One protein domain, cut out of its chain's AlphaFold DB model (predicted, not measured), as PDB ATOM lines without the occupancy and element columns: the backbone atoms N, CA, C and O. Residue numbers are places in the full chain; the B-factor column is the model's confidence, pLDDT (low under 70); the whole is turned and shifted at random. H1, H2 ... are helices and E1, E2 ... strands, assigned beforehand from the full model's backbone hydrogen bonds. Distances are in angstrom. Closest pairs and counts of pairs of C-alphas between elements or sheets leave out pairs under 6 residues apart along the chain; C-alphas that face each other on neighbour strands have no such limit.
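What this domain is: This is residues 140 to 250 of the 250 residues of an uncharacterized protein of Bifidobacterium goeldii (UniProt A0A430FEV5). A sheet of four strands, E2, E4, E5 and E6, curls like part of a barrel, and a smaller sheet of short strands, E1, E3, E8 and E7, covers its hollow side. The two sheets together resemble a loose, incompletely closed barrel, with the helix H1 beyond the end of E6, off both sheets. The printed part has 111 residues, with eight named strands and one named helix in the order E1 E2 E3 E4 E5 E6 H1 E7 E8, and its class is mixed, helices and strands. The sheet in order E1 E3 E8 E7 is mixed, and the one in order E2 E4 E5 E6 is antiparallel. The whole is compact, with a radius of gyration of the C-alphas of 13.7 A and spans of 42 by 29 by 23 A.

Where its parts are: E1, residues 140 to 142, begins at C-alpha 140 (113.164, 158.518, 122.031). E2 is residues 148 to 150 and E3 residues 170 to 173. E4, residues 181 to 189, is 22.8 A long and bends by 62 degrees at residue 186. E5, residues 192 to 201, is the longest strand at 27.7 A, and E6, residues 204 to 211, is 20.9 A. H1, residues 215 to 227, is 18.0 A and begins at C-alpha 215 (117.761, 186.643, 107.150). E7 is residues 238 to 241, and E8, residues 246 to 249, ends at C-alpha 249 (115.801, 162.041, 113.135).

How they stand to each other: In the strongly twisted sheet, E4, E5 and E6 form a meander, each strand the antiparallel neighbour of the one before. The hairpin E4 and E5 has N 183 and O 198 at 2.8 A, and the hairpin E5 and E6 has N 199 and O 206 at 2.9 A, both within hydrogen-bond range. Beyond the bend of E4, C-alphas 187 and 150 face each other at 4.2 A, and N 188 and O 149 of the antiparallel neighbours E4 and E2 are 2.8 A apart. In the other sheet, E1 and E3 are antiparallel, with N 141 and O 171 at 2.8 A. E3 and E8 are parallel, with N 172 and O 247 at 2.8 A. The hairpin E7 and E8 has N 248 and O 239 at 2.8 A. Between the sheets, the closest C-alphas of E4 and E7 are those of Val 183 and Cys 238, 7.4 A, and of E1 and E6 those of Val 141 and Ile 205, 7.9 A. H1 is apart from E5, but only just, at 8.3 A; its O i to N i+4 pairs are each within hydrogen-bond range.

The domain as a whole: The two C-alphas farthest apart, those of Ser 178 and Glu 226, are 42.5 A apart. The printed part has no cut. The link from E2 to E3 is long, 19 residues. The mean pLDDT of the printed part is 83.9; residues 154, 178 and 225 to 231 are under 70.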
ATOM      1  N   ALA A 140     113.871 157.247 121.983       94.56
ATOM      2  CA  ALA A 140     113.164 158.518 122.031       94.56
ATOM      3  C   ALA A 140     113.500 159.302 123.295       94.56
ATOM      4  O   ALA A 140     113.689 158.720 124.362       94.56
ATOM      5  N   VAL A 141     113.508 160.625 123.179       94.25
ATOM      6  CA  VAL A 141     113.724 161.563 124.282       94.25
ATOM      7  C   VAL A 141     112.594 162.582 124.296       94.25
ATOM      8  O   VAL A 141     112.130 163.027 123.247       94.25
ATOM      9  N   ARG A 142     112.119 162.946 125.490       92.44
ATOM     10  CA  ARG A 142     111.142 164.030 125.632       92.44
ATOM     11  C   ARG A 142     111.812 165.357 125.307       92.44
ATOM     12  O   ARG A 142     112.892 165.632 125.817       92.44
ATOM     13  N   ALA A 143     111.143 166.185 124.519       87.19
ATOM     14  CA  ALA A 143     111.631 167.511 124.173       87.19
ATOM     15  C   ALA A 143     111.362 168.511 125.311       87.19
ATOM     16  O   ALA A 143     110.535 169.408 125.184       87.19
ATOM     17  N   GLN A 144     111.997 168.288 126.460       80.44
ATOM     18  CA  GLN A 144     111.849 169.096 127.672       80.44
ATOM     19  C   GLN A 144     113.212 169.675 128.055       80.44
ATOM     20  O   GLN A 144     113.835 169.228 129.013       80.44
ATOM     21  N   TRP A 145     113.682 170.641 127.267       83.75
ATOM     22  CA  TRP A 145     114.826 171.479 127.626       83.75
ATOM     23  C   TRP A 145     114.304 172.788 128.220       83.75
ATOM     24  O   TRP A 145     113.307 173.332 127.746       83.75
ATOM     25  N   GLU A 146     114.933 173.259 129.295       77.31
ATOM     26  CA  GLU A 146     114.453 174.411 130.061       77.31
ATOM     27  C   GLU A 146     114.342 175.665 129.183       77.31
ATOM     28  O   GLU A 146     115.281 176.034 128.481       77.31
ATOM     29  N   GLY A 147     113.158 176.285 129.171       80.06
ATOM     30  CA  GLY A 147     112.870 177.482 128.372       80.06
ATOM     31  C   GLY A 147     112.762 177.264 126.855       80.06
ATOM     32  O   GLY A 147     112.433 178.208 126.141       80.06
ATOM     33  N   VAL A 148     112.992 176.046 126.345       87.12
ATOM     34  CA  VAL A 148     113.022 175.752 124.904       87.12
ATOM     35  C   VAL A 148     111.778 174.989 124.474       87.12
ATOM     36  O   VAL A 148     111.518 173.869 124.918       87.12
ATOM     37  N   ARG A 149     111.038 175.556 123.519       89.88
ATOM     38  CA  ARG A 149     109.910 174.893 122.861       89.88
ATOM     39  C   ARG A 149     110.250 174.597 121.408       89.88
ATOM     40  O   ARG A 149     110.294 175.508 120.585       89.88
ATOM     41  N   LEU A 150     110.452 173.324 121.084       91.12
ATOM     42  CA  LEU A 150     110.656 172.884 119.704       91.12
ATOM     43  C   LEU A 150     109.358 173.007 118.901       91.12
ATOM     44  O   LEU A 150     108.289 172.623 119.384       91.12
ATOM     45  N   ILE A 151     109.457 173.514 117.673       89.25
ATOM     46  CA  ILE A 151     108.309 173.716 116.788       89.25
ATOM     47  C   ILE A 151     108.548 173.059 115.431       89.25
ATOM     48  O   ILE A 151     109.680 172.975 114.969       89.25
ATOM     49  N   ALA A 152     107.474 172.613 114.786       82.25
ATOM     50  CA  ALA A 152     107.524 172.006 113.457       82.25
ATOM     51  C   ALA A 152     107.099 172.957 112.327       82.25
ATOM     52  O   ALA A 152     107.013 172.526 111.191       82.25
ATOM     53  N   ARG A 153     106.789 174.231 112.596       74.62
ATOM     54  CA  ARG A 153     106.378 175.187 111.549       74.62
ATOM     55  C   ARG A 153     107.569 175.555 110.650       74.62
ATOM     56  O   ARG A 153     108.646 175.796 111.200       74.62
ATOM     57  N   PRO A 154     107.396 175.708 109.324       69.50
ATOM     58  CA  PRO A 154     106.192 175.543 108.494       69.50
ATOM     59  C   PRO A 154     105.989 174.114 107.979       69.50
ATOM     60  O   PRO A 154     105.194 173.879 107.083       69.50
ATOM     61  N   ASP A 155     106.727 173.152 108.516       70.75
ATOM     62  CA  ASP A 155     106.781 171.777 108.030       70.75
ATOM     63  C   ASP A 155     105.542 170.924 108.379       70.75
ATOM     64  O   ASP A 155     105.513 169.746 108.025       70.75
ATOM     65  N   GLY A 156     104.536 171.487 109.062       70.00
ATOM     66  CA  GLY A 156     103.237 170.854 109.316       70.00
ATOM     67  C   GLY A 156     102.100 171.626 108.649       70.00
ATOM     68  O   GLY A 156     102.013 172.846 108.814       70.00
ATOM     69  N   THR A 157     101.237 170.915 107.921       72.44
ATOM     70  CA  THR A 157     100.091 171.483 107.192       72.44
ATOM     71  C   THR A 157      98.804 170.771 107.575       72.44
ATOM     72  O   THR A 157      98.810 169.556 107.757       72.44
ATOM     73  N   ASP A 158      97.691 171.491 107.656       77.56
ATOM     74  CA  ASP A 158      96.382 170.862 107.821       77.56
ATOM     75  C   ASP A 158      95.829 170.284 106.500       77.56
ATOM     76  O   ASP A 158      96.518 170.213 105.478       77.56
ATOM     77  N   SER A 159      94.579 169.812 106.526       74.06
ATOM     78  CA  SER A 159      93.906 169.240 105.353       74.06
ATOM     79  C   SER A 159      93.673 170.239 104.223       74.06
ATOM     80  O   SER A 159      93.535 169.813 103.075       74.06
ATOM     81  N   ASP A 160      93.635 171.531 104.542       76.06
ATOM     82  CA  ASP A 160      93.430 172.616 103.586       76.06
ATOM     83  C   ASP A 160      94.773 173.109 103.011       76.06
ATOM     84  O   ASP A 160      94.816 173.857 102.030       76.06
ATOM     85  N   GLY A 161      95.882 172.582 103.542       71.44
ATOM     86  CA  GLY A 161      97.242 172.902 103.131       71.44
ATOM     87  C   GLY A 161      97.800 174.137 103.828       71.44
ATOM     88  O   GLY A 161      98.854 174.620 103.411       71.44
ATOM     89  N   ASP A 162      97.124 174.628 104.870       73.56
ATOM     90  CA  ASP A 162      97.556 175.773 105.657       73.56
ATOM     91  C   ASP A 162      98.581 175.335 106.704       73.56
ATOM     92  O   ASP A 162      98.469 174.272 107.324       73.56
ATOM     93  N   THR A 163      99.619 176.146 106.918       70.12
ATOM     94  CA  THR A 163     100.680 175.807 107.868       70.12
ATOM     95  C   THR A 163     100.245 176.012 109.312       70.12
ATOM     96  O   THR A 163      99.831 177.097 109.729       70.12
ATOM     97  N   VAL A 164     100.413 174.969 110.124       72.12
ATOM     98  CA  VAL A 164     100.008 174.964 111.533       72.12
ATOM     99  C   VAL A 164     101.234 174.863 112.436       72.12
ATOM    100  O   VAL A 164     102.161 174.078 112.222       72.12
ATOM    101  N   THR A 165     101.257 175.671 113.499       73.81
ATOM    102  CA  THR A 165     102.268 175.539 114.553       73.81
ATOM    103  C   THR A 165     102.003 174.289 115.375       73.81
ATOM    104  O   THR A 165     101.135 174.291 116.249       73.81
ATOM    105  N   HIS A 166     102.804 173.251 115.156       81.19
ATOM    106  CA  HIS A 166     102.843 172.107 116.052       81.19
ATOM    107  C   HIS A 166     104.056 172.153 116.972       81.19
ATOM    108  O   HIS A 166     105.176 172.446 116.544       81.19
ATOM    109  N   ASN A 167     103.821 171.828 118.241       86.94
ATOM    110  CA  ASN A 167     104.887 171.632 119.209       86.94
ATOM    111  C   ASN A 167     105.456 170.225 119.049       86.94
ATOM    112  O   ASN A 167     104.717 169.243 118.982       86.94
ATOM    113  N   ILE A 168     106.779 170.126 119.039       90.19
ATOM    114  CA  ILE A 168     107.468 168.840 119.052       90.19
ATOM    115  C   ILE A 168     107.658 168.451 120.514       90.19
ATOM    116  O   ILE A 168     108.425 169.080 121.241       90.19
ATOM    117  N   HIS A 169     106.973 167.396 120.952       91.00
ATOM    118  CA  HIS A 169     107.038 166.934 122.344       91.00
ATOM    119  C   HIS A 169     108.050 165.811 122.558       91.00
ATOM    120  O   HIS A 169     108.423 165.490 123.691       91.00
ATOM    121  N   THR A 170     108.471 165.144 121.490       93.12
ATOM    122  CA  THR A 170     109.387 164.006 121.563       93.12
ATOM    123  C   THR A 170     110.266 163.961 120.329       93.12
ATOM    124  O   THR A 170     109.796 164.178 119.219       93.12
ATOM    125  N   VAL A 171     111.539 163.648 120.531       93.69
ATOM    126  CA  VAL A 171     112.502 163.390 119.463       93.69
ATOM    127  C   VAL A 171     112.756 161.891 119.426       93.69
ATOM    128  O   VAL A 171     113.121 161.300 120.440       93.69
ATOM    129  N   ILE A 172     112.520 161.263 118.281       93.75
ATOM    130  CA  ILE A 172     112.755 159.844 118.019       93.75
ATOM    131  C   ILE A 172     113.927 159.754 117.052       93.75
ATOM    132  O   ILE A 172     113.918 160.401 116.010       93.75
ATOM    133  N   PHE A 173     114.914 158.929 117.372       93.06
ATOM    134  CA  PHE A 173     116.094 158.757 116.535       93.06
ATOM    135  C   PHE A 173     116.563 157.304 116.531       93.06
ATOM    136  O   PHE A 173     116.303 156.533 117.461       93.06
ATOM    137  N   VAL A 174     117.223 156.915 115.443       90.75
ATOM    138  CA  VAL A 174     117.947 155.643 115.362       90.75
ATOM    139  C   VAL A 174     119.337 155.876 115.945       90.75
ATOM    140  O   VAL A 174     119.953 156.868 115.562       90.75
ATOM    141  N   PRO A 175     119.851 155.029 116.848       89.19
ATOM    142  CA  PRO A 175     121.220 155.157 117.318       89.19
ATOM    143  C   PRO A 175     122.219 155.162 116.156       89.19
ATOM    144  O   PRO A 175     122.085 154.362 115.235       89.19
ATOM    145  N   ALA A 176     123.177 156.091 116.165       78.75
ATOM    146  CA  ALA A 176     124.258 156.096 115.176       78.75
ATOM    147  C   ALA A 176     125.325 155.069 115.577       78.75
ATOM    148  O   ALA A 176     125.723 155.053 116.742       78.75
ATOM    149  N   ASP A 177     125.820 154.272 114.629       74.62
ATOM    150  CA  ASP A 177     126.782 153.198 114.923       74.62
ATOM    151  C   ASP A 177     128.184 153.706 115.313       74.62
ATOM    152  O   ASP A 177     128.960 152.944 115.885       74.62
ATOM    153  N   SER A 178     128.516 154.981 115.066       67.62
ATOM    154  CA  SER A 178     129.776 155.589 115.545       67.62
ATOM    155  C   SER A 178     129.940 157.086 115.262       67.62
ATOM    156  O   SER A 178     130.766 157.726 115.909       67.62
ATOM    157  N   SER A 179     129.194 157.667 114.318       78.88
ATOM    158  CA  SER A 179     129.342 159.078 113.952       78.88
ATOM    159  C   SER A 179     128.412 160.003 114.739       78.88
ATOM    160  O   SER A 179     127.219 159.735 114.907       78.88
ATOM    161  N   ASP A 180     128.969 161.134 115.171       86.62
ATOM    162  CA  ASP A 180     128.184 162.258 115.670       86.62
ATOM    163  C   ASP A 180     127.355 162.833 114.523       86.62
ATOM    164  O   ASP A 180     127.889 163.216 113.480       86.62
ATOM    165  N   ARG A 181     126.041 162.916 114.724       90.56
ATOM    166  CA  ARG A 181     125.132 163.623 113.820       90.56
ATOM    167  C   ARG A 181     124.694 164.921 114.459       90.56
ATOM    168  O   ARG A 181     124.269 164.931 115.611       90.56
ATOM    169  N   VAL A 182     124.782 166.005 113.703       92.12
ATOM    170  CA  VAL A 182     124.284 167.313 114.120       92.12
ATOM    171  C   VAL A 182     123.022 167.603 113.328       92.12
ATOM    172  O   VAL A 182     123.046 167.510 112.105       92.12
ATOM    173  N   VAL A 183     121.936 167.937 114.019       92.94
ATOM    174  CA  VAL A 183     120.658 168.284 113.395       92.94
ATOM    175  C   VAL A 183     120.153 169.624 113.897       92.94
ATOM    176  O   VAL A 183     120.274 169.954 115.081       92.94
ATOM    177  N   TYR A 184     119.569 170.394 112.984       92.19
ATOM    178  CA  TYR A 184     119.021 171.712 113.281       92.19
ATOM    179  C   TYR A 184     117.497 171.660 113.371       92.19
ATOM    180  O   TYR A 184     116.810 171.265 112.430       92.19
ATOM    181  N   VAL A 185     116.954 172.097 114.505       91.88
ATOM    182  CA  VAL A 185     115.508 172.051 114.758       91.88
ATOM    183  C   VAL A 185     115.007 173.449 115.116       91.88
ATOM    184  O   VAL A 185     115.578 174.078 116.010       91.88
ATOM    185  N   PRO A 186     113.960 173.963 114.451       90.62
ATOM    186  CA  PRO A 186     113.376 175.244 114.804       90.62
ATOM    187  C   PRO A 186     112.759 175.198 116.209       90.62
ATOM    188  O   PRO A 186     112.147 174.213 116.627       90.62
ATOM    189  N   ALA A 187     112.937 176.282 116.955       91.62
ATOM    190  CA  ALA A 187     112.504 176.397 118.334       91.62
ATOM    191  C   ALA A 187     112.156 177.841 118.702       91.62
ATOM    192  O   ALA A 187     112.648 178.799 118.109       91.62
ATOM    193  N   MET A 188     111.329 177.971 119.730       89.12
ATOM    194  CA  MET A 188     111.050 179.219 120.426       89.12
ATOM    195  C   MET A 188     111.744 179.186 121.787       89.12
ATOM    196  O   MET A 188     111.562 178.226 122.540       89.12
ATOM    197  N   TYR A 189     112.507 180.230 122.102       89.19
ATOM    198  CA  TYR A 189     113.070 180.472 123.431       89.19
ATOM    199  C   TYR A 189     112.631 181.864 123.888       89.19
ATOM    200  O   TYR A 189     113.036 182.875 123.308       89.19
ATOM    201  N   GLY A 190     111.717 181.910 124.861       86.81
ATOM    202  CA  GLY A 190     110.918 183.113 125.116       86.81
ATOM    203  C   GLY A 190     110.151 183.532 123.854       86.81
ATOM    204  O   GLY A 190     109.467 182.708 123.241       86.81
ATOM    205  N   ASP A 191     110.337 184.783 123.434       85.06
ATOM    206  CA  ASP A 191     109.729 185.353 122.222       85.06
ATOM    207  C   ASP A 191     110.637 185.274 120.983       85.06
ATOM    208  O   ASP A 191     110.273 185.731 119.897       85.06
ATOM    209  N   HIS A 192     111.819 184.669 121.114       84.94
ATOM    210  CA  HIS A 192     112.778 184.575 120.023       84.94
ATOM    211  C   HIS A 192     112.612 183.271 119.247       84.94
ATOM    212  O   HIS A 192     112.634 182.177 119.813       84.94
ATOM    213  N   PHE A 193     112.496 183.404 117.924       86.12
ATOM    214  CA  PHE A 193     112.509 182.281 116.999       86.12
ATOM    215  C   PHE A 193     113.942 181.985 116.537       86.12
ATOM    216  O   PHE A 193     114.631 182.866 116.018       86.12
ATOM    217  N   LEU A 194     114.401 180.751 116.756       90.44
ATOM    218  CA  LEU A 194     115.799 180.344 116.601       90.44
ATOM    219  C   LEU A 194     115.934 178.852 116.268       90.44
ATOM    220  O   LEU A 194     114.956 178.108 116.268       90.44
ATOM    221  N   ARG A 195     117.148 178.404 115.927       90.88
ATOM    222  CA  ARG A 195     117.457 176.992 115.663       90.88
ATOM    223  C   ARG A 195     118.203 176.383 116.835       90.88
ATOM    224  O   ARG A 195     119.290 176.833 117.177       90.88
ATOM    225  N   CYS A 196     117.651 175.323 117.403       92.88
ATOM    226  CA  CYS A 196     118.383 174.447 118.302       92.88
ATOM    227  C   CYS A 196     119.342 173.571 117.498       92.88
ATOM    228  O   CYS A 196     118.968 173.022 116.460       92.88
ATOM    229  N   VAL A 197     120.567 173.435 117.997       93.56
ATOM    230  CA  VAL A 197     121.575 172.518 117.469       93.56
ATOM    231  C   VAL A 197     121.586 171.290 118.361       93.56
ATOM    232  O   VAL A 197     121.988 171.370 119.521       93.56
ATOM    233  N   PHE A 198     121.127 170.161 117.837       93.69
ATOM    234  CA  PHE A 198     121.183 168.894 118.550       93.69
ATOM    235  C   PHE A 198     122.321 168.048 118.022       93.69
ATOM    236  O   PHE A 198     122.443 167.852 116.816       93.69
ATOM    237  N   ARG A 199     123.111 167.494 118.938       93.25
ATOM    238  CA  ARG A 199     124.098 166.470 118.622       93.25
ATOM    239  C   ARG A 199     123.576 165.115 119.074       93.25
ATOM    240  O   ARG A 199     123.125 164.971 120.209       93.25
ATOM    241  N   VAL A 200     123.628 164.133 118.187       92.94
ATOM    242  CA  VAL A 200     123.206 162.750 118.417       92.94
ATOM    243  C   VAL A 200     124.434 161.855 118.316       92.94
ATOM    244  O   VAL A 200     125.114 161.862 117.292       92.94
ATOM    245  N   ARG A 201     124.696 161.073 119.366       92.00
ATOM    246  CA  ARG A 201     125.800 160.108 119.445       92.00
ATOM    247  C   ARG A 201     125.278 158.818 120.061       92.00
ATOM    248  O   ARG A 201     124.817 158.823 121.204       92.00
ATOM    249  N   GLY A 202     125.338 157.714 119.318       92.00
ATOM    250  CA  GLY A 202     124.776 156.441 119.772       92.00
ATOM    251  C   GLY A 202     123.309 156.592 120.184       92.00
ATOM    252  O   GLY A 202     122.508 157.146 119.436       92.00
ATOM    253  N   ASP A 203     122.960 156.139 121.390       93.00
ATOM    254  CA  ASP A 203     121.612 156.234 121.962       93.00
ATOM    255  C   ASP A 203     121.341 157.546 122.722       93.00
ATOM    256  O   ASP A 203     120.367 157.626 123.472       93.00
ATOM    257  N   ARG A 204     122.179 158.576 122.554       92.69
ATOM    258  CA  ARG A 204     122.103 159.831 123.314       92.69
ATOM    259  C   ARG A 204     121.940 161.044 122.412       92.69
ATOM    260  O   ARG A 204     122.414 161.071 121.278       92.69
ATOM    261  N   ILE A 205     121.301 162.071 122.959       92.94
ATOM    262  CA  ILE A 205     121.113 163.373 122.322       92.94
ATOM    263  C   ILE A 205     121.445 164.491 123.310       92.94
ATOM    264  O   ILE A 205     121.098 164.409 124.488       92.94
ATOM    265  N   ARG A 206     122.104 165.544 122.833       92.31
ATOM    266  CA  ARG A 206     122.417 166.750 123.606       92.31
ATOM    267  C   ARG A 206     121.981 167.985 122.830       92.31
ATOM    268  O   ARG A 206     122.178 168.052 121.619       92.31
ATOM    269  N   LEU A 207     121.418 168.965 123.536       92.00
ATOM    270  CA  LEU A 207     121.270 170.324 123.020       92.00
ATOM    271  C   LEU A 207     122.633 171.013 123.141       92.00
ATOM    272  O   LEU A 207     123.102 171.257 124.246       92.00
ATOM    273  N   GLU A 208     123.290 171.258 122.013       91.56
ATOM    274  CA  GLU A 208     124.621 171.872 121.967       91.56
ATOM    275  C   GLU A 208     124.547 173.400 122.051       91.56
ATOM    276  O   GLU A 208     125.452 174.040 122.574       91.56
ATOM    277  N   GLY A 209     123.449 173.987 121.572       91.19
ATOM    278  CA  GLY A 209     123.213 175.416 121.691       91.19
ATOM    279  C   GLY A 209     122.152 175.921 120.731       91.19
ATOM    280  O   GLY A 209     121.356 175.157 120.174       91.19
ATOM    281  N   PHE A 210     122.176 177.232 120.527       93.06
ATOM    282  CA  PHE A 210     121.238 177.947 119.676       93.06
ATOM    283  C   PHE A 210     121.982 178.644 118.542       93.06
ATOM    284  O   PHE A 210     123.081 179.166 118.723       93.06
ATOM    285  N   ARG A 211     121.366 178.667 117.365       91.38
ATOM    286  CA  ARG A 211     121.801 179.464 116.226       91.38
ATOM    287  C   ARG A 211     120.689 180.397 115.811       91.38
ATOM    288  O   ARG A 211     119.521 180.010 115.733       91.38
ATOM    289  N   GLU A 212     121.075 181.622 115.499       87.62
ATOM    290  CA  GLU A 212     120.170 182.534 114.831       87.62
ATOM    291  C   GLU A 212     119.804 182.015 113.441       87.62
ATOM    292  O   GLU A 212     120.616 181.428 112.724       87.62
ATOM    293  N   LEU A 213     118.552 182.252 113.067       83.44
ATOM    294  CA  LEU A 213     118.079 182.020 111.710       83.44
ATOM    295  C   LEU A 213     118.725 183.031 110.763       83.44
ATOM    296  O   LEU A 213     118.869 184.211 111.101       83.44
ATOM    297  N   THR A 214     119.058 182.585 109.555       84.12
ATOM    298  CA  THR A 214     119.515 183.502 108.506       84.12
ATOM    299  C   THR A 214     118.401 184.489 108.149       84.12
ATOM    300  O   THR A 214     117.217 184.213 108.363       84.12
ATOM    301  N   LEU A 215     118.752 185.650 107.584       82.56
ATOM    302  CA  LEU A 215     117.761 186.643 107.150       82.56
ATOM    303  C   LEU A 215     116.734 186.031 106.180       82.56
ATOM    304  O   LEU A 215     115.541 186.303 106.287       82.56
ATOM    305  N   GLU A 216     117.188 185.153 105.283       78.88
ATOM    306  CA  GLU A 216     116.334 184.407 104.356       78.88
ATOM    307  C   GLU A 216     115.332 183.515 105.092       78.88
ATOM    308  O   GLU A 216     114.148 183.543 104.774       78.88
ATOM    309  N   GLN A 217     115.771 182.784 106.119       79.62
ATOM    310  CA  GLN A 217     114.908 181.914 106.923       79.62
ATOM    311  C   GLN A 217     113.925 182.707 107.786       79.62
ATOM    312  O   GLN A 217     112.761 182.324 107.896       79.62
ATOM    313  N   LYS A 218     114.360 183.834 108.363       81.56
ATOM    314  CA  LYS A 218     113.480 184.767 109.088       81.56
ATOM    315  C   LYS A 218     112.406 185.321 108.146       81.56
ATOM    316  O   LYS A 218     111.224 185.296 108.473       81.56
ATOM    317  N   THR A 219     112.800 185.751 106.947       78.31
ATOM    318  CA  THR A 219     111.877 186.272 105.925       78.31
ATOM    319  C   THR A 219     110.919 185.192 105.431       78.31
ATOM    320  O   THR A 219     109.730 185.442 105.278       78.31
ATOM    321  N   ALA A 220     111.420 183.978 105.218       73.56
ATOM    322  CA  ALA A 220     110.631 182.816 104.843       73.56
ATOM    323  C   ALA A 220     109.587 182.449 105.903       73.56
ATOM    324  O   ALA A 220     108.438 182.198 105.559       73.56
ATOM    325  N   TYR A 221     109.964 182.475 107.181       75.00
ATOM    326  CA  TYR A 221     109.041 182.271 108.295       75.00
ATOM    327  C   TYR A 221     107.957 183.354 108.353       75.00
ATOM    328  O   TYR A 221     106.783 183.055 108.561       75.00
ATOM    329  N   LEU A 222     108.330 184.618 108.138       76.31
ATOM    330  CA  LEU A 222     107.368 185.721 108.104       76.31
ATOM    331  C   LEU A 222     106.409 185.608 106.912       76.31
ATOM    332  O   LEU A 222     105.209 185.784 107.090       76.31
ATOM    333  N   LYS A 223     106.913 185.242 105.727       72.12
ATOM    334  CA  LYS A 223     106.085 184.989 104.539       72.12
ATOM    335  C   LYS A 223     105.167 183.783 104.720       72.12
ATOM    336  O   LYS A 223     104.015 183.839 104.314       72.12
ATOM    337  N   ASP A 224     105.643 182.712 105.347       70.56
ATOM    338  CA  ASP A 224     104.797 181.570 105.701       70.56
ATOM    339  C   ASP A 224     103.636 181.984 106.603       70.56
ATOM    340  O   ASP A 224     102.494 181.593 106.383       70.56
ATOM    341  N   ARG A 225     103.925 182.828 107.596       66.44
ATOM    342  CA  ARG A 225     102.910 183.350 108.507       66.44
ATOM    343  C   ARG A 225     101.798 184.117 107.790       66.44
ATOM    344  O   ARG A 225     100.690 184.167 108.314       66.44
ATOM    345  N   GLU A 226     102.093 184.700 106.634       67.81
ATOM    346  CA  GLU A 226     101.163 185.515 105.853       67.81
ATOM    347  C   GLU A 226     100.464 184.734 104.724       67.81
ATOM    348  O   GLU A 226      99.306 185.011 104.429       67.81
ATOM    349  N   TYR A 227     101.132 183.740 104.121       65.56
ATOM    350  CA  TYR A 227     100.667 183.069 102.894       65.56
ATOM    351  C   TYR A 227     100.526 181.538 102.992       65.56
ATOM    352  O   TYR A 227     100.208 180.899 101.989       65.56
ATOM    353  N   GLY A 228     100.806 180.930 104.150       61.69
ATOM    354  CA  GLY A 228     100.596 179.496 104.402       61.69
ATOM    355  C   GLY A 228     101.508 178.545 103.617       61.69
ATOM    356  O   GLY A 228     101.239 177.351 103.560       61.69
ATOM    357  N   LYS A 229     102.564 179.047 102.957       62.62
ATOM    358  CA  LYS A 229     103.489 178.238 102.138       62.62
ATOM    359  C   LYS A 229     104.940 178.673 102.320       62.62
ATOM    360  O   LYS A 229     105.530 179.326 101.457       62.62
ATOM    361  N   GLY A 230     105.513 178.322 103.465       62.06
ATOM    362  CA  GLY A 230     106.932 178.497 103.764       62.06
ATOM    363  C   GLY A 230     107.837 177.394 103.201       62.06
ATOM    364  O   GLY A 230     107.401 176.257 103.022       62.06
ATOM    365  N   PRO A 231     109.127 177.686 102.955       68.56
ATOM    366  CA  PRO A 231     110.129 176.652 102.729       68.56
ATOM    367  C   PRO A 231     110.355 175.840 104.007       68.56
ATOM    368  O   PRO A 231     110.244 176.367 105.115       68.56
ATOM    369  N   LYS A 232     110.738 174.572 103.844       76.25
ATOM    370  CA  LYS A 232     111.036 173.680 104.967       76.25
ATOM    371  C   LYS A 232     112.114 174.270 105.874       76.25
ATOM    372  O   LYS A 232     113.173 174.672 105.385       76.25
ATOM    373  N   LEU A 233     111.843 174.346 107.177       83.38
ATOM    374  CA  LEU A 233     112.801 174.882 108.152       83.38
ATOM    375  C   LEU A 233     113.532 173.785 108.914       83.38
ATOM    376  O   LEU A 233     114.640 174.050 109.398       83.38
ATOM    377  N   LEU A 234     112.928 172.600 109.011       86.44
ATOM    378  CA  LEU A 234     113.573 171.397 109.515       86.44
ATOM    379  C   LEU A 234     114.756 170.981 108.637       86.44
ATOM    380  O   LEU A 234     114.750 171.138 107.417       86.44
ATOM    381  N   ASP A 235     115.769 170.428 109.299       88.06
ATOM    382  CA  ASP A 235     116.900 169.760 108.664       88.06
ATOM    383  C   ASP A 235     116.439 168.646 107.702       88.06
ATOM    384  O   ASP A 235     115.408 168.011 107.927       88.06
ATOM    385  N   GLU A 236     117.215 168.358 106.658       88.00
ATOM    386  CA  GLU A 236     116.919 167.283 105.701       88.00
ATOM    387  C   GLU A 236     116.884 165.891 106.350       88.00
ATOM    388  O   GLU A 236     116.163 164.997 105.898       88.00
ATOM    389  N   HIS A 237     117.607 165.716 107.459       88.56
ATOM    390  CA  HIS A 237     117.601 164.490 108.256       88.56
ATOM    391  C   HIS A 237     116.445 164.429 109.262       88.56
ATOM    392  O   HIS A 237     116.285 163.432 109.972       88.56
ATOM    393  N   CYS A 238     115.634 165.484 109.332       90.44
ATOM    394  CA  CYS A 238     114.521 165.620 110.249       90.44
ATOM    395  C   CYS A 238     113.183 165.519 109.515       90.44
ATOM    396  O   CYS A 238     112.963 166.071 108.441       90.44
ATOM    397  N   THR A 239     112.231 164.806 110.104       89.81
ATOM    398  CA  THR A 239     110.853 164.765 109.606       89.81
ATOM    399  C   THR A 239     109.899 164.861 110.777       89.81
ATOM    400  O   THR A 239     109.983 164.065 111.710       89.81
ATOM    401  N   TYR A 240     108.980 165.819 110.734       88.38
ATOM    402  CA  TYR A 240     107.908 165.891 111.711       88.38
ATOM    403  C   TYR A 240     106.832 164.840 111.406       88.38
ATOM    404  O   TYR A 240     106.411 164.673 110.263       88.38
ATOM    405  N   ASP A 241     106.417 164.092 112.425       86.31
ATOM    406  CA  ASP A 241     105.322 163.130 112.345       86.31
ATOM    407  C   ASP A 241     104.102 163.664 113.092       86.31
ATOM    408  O   ASP A 241     103.965 163.467 114.303       86.31
ATOM    409  N   GLU A 242     103.186 164.288 112.352       80.81
ATOM    410  CA  GLU A 242     101.928 164.853 112.862       80.81
ATOM    411  C   GLU A 242     101.118 163.856 113.700       80.81
ATOM    412  O   GLU A 242     100.488 164.224 114.688       80.81
ATOM    413  N   GLN A 243     101.170 162.564 113.362       79.19
ATOM    414  CA  GLN A 243     100.401 161.532 114.063       79.19
ATOM    415  C   GLN A 243     100.913 161.255 115.480       79.19
ATOM    416  O   GLN A 243     100.156 160.760 116.323       79.19
ATOM    417  N   THR A 244     102.200 161.493 115.737       80.75
ATOM    418  CA  THR A 244     102.827 161.236 117.042       80.75
ATOM    419  C   THR A 244     103.327 162.501 117.730       80.75
ATOM    420  O   THR A 244     103.799 162.397 118.864       80.75
ATOM    421  N   GLU A 245     103.186 163.662 117.081       86.75
ATOM    422  CA  GLU A 245     103.727 164.956 117.517       86.75
ATOM    423  C   GLU A 245     105.227 164.858 117.842       86.75
ATOM    424  O   GLU A 245     105.740 165.438 118.808       86.75
ATOM    425  N   ALA A 246     105.928 164.040 117.053       90.06
ATOM    426  CA  ALA A 246     107.318 163.697 117.276       90.06
ATOM    427  C   ALA A 246     108.191 164.092 116.089       90.06
ATOM    428  O   ALA A 246     107.793 164.006 114.929       90.06
ATOM    429  N   LEU A 247     109.419 164.481 116.399       91.62
ATOM    430  CA  LEU A 247     110.469 164.691 115.421       91.62
ATOM    431  C   LEU A 247     111.189 163.368 115.176       91.62
ATOM    432  O   LEU A 247     111.726 162.781 116.111       91.62
ATOM    433  N   LEU A 248     111.211 162.906 113.932       91.12
ATOM    434  CA  LEU A 248     111.989 161.752 113.497       91.12
ATOM    435  C   LEU A 248     113.340 162.235 112.967       91.12
ATOM    436  O   LEU A 248     113.376 162.948 111.968       91.12
ATOM    437  N   VAL A 249     114.429 161.815 113.604       91.12
ATOM    438  CA  VAL A 249     115.801 162.041 113.135       91.12
ATOM    439  C   VAL A 249     116.307 160.752 112.493       91.12
ATOM    440  O   VAL A 249     116.313 159.698 113.142       91.12
ATOM    441  N   ARG A 250     116.662 160.822 111.209       85.81
ATOM    442  CA  ARG A 250     117.080 159.666 110.406       85.81
ATOM    443  C   ARG A 250     118.577 159.451 110.409       85.81
ATOM    444  O   ARG A 250     119.350 160.433 110.373       85.81
TER     445      ARG A 250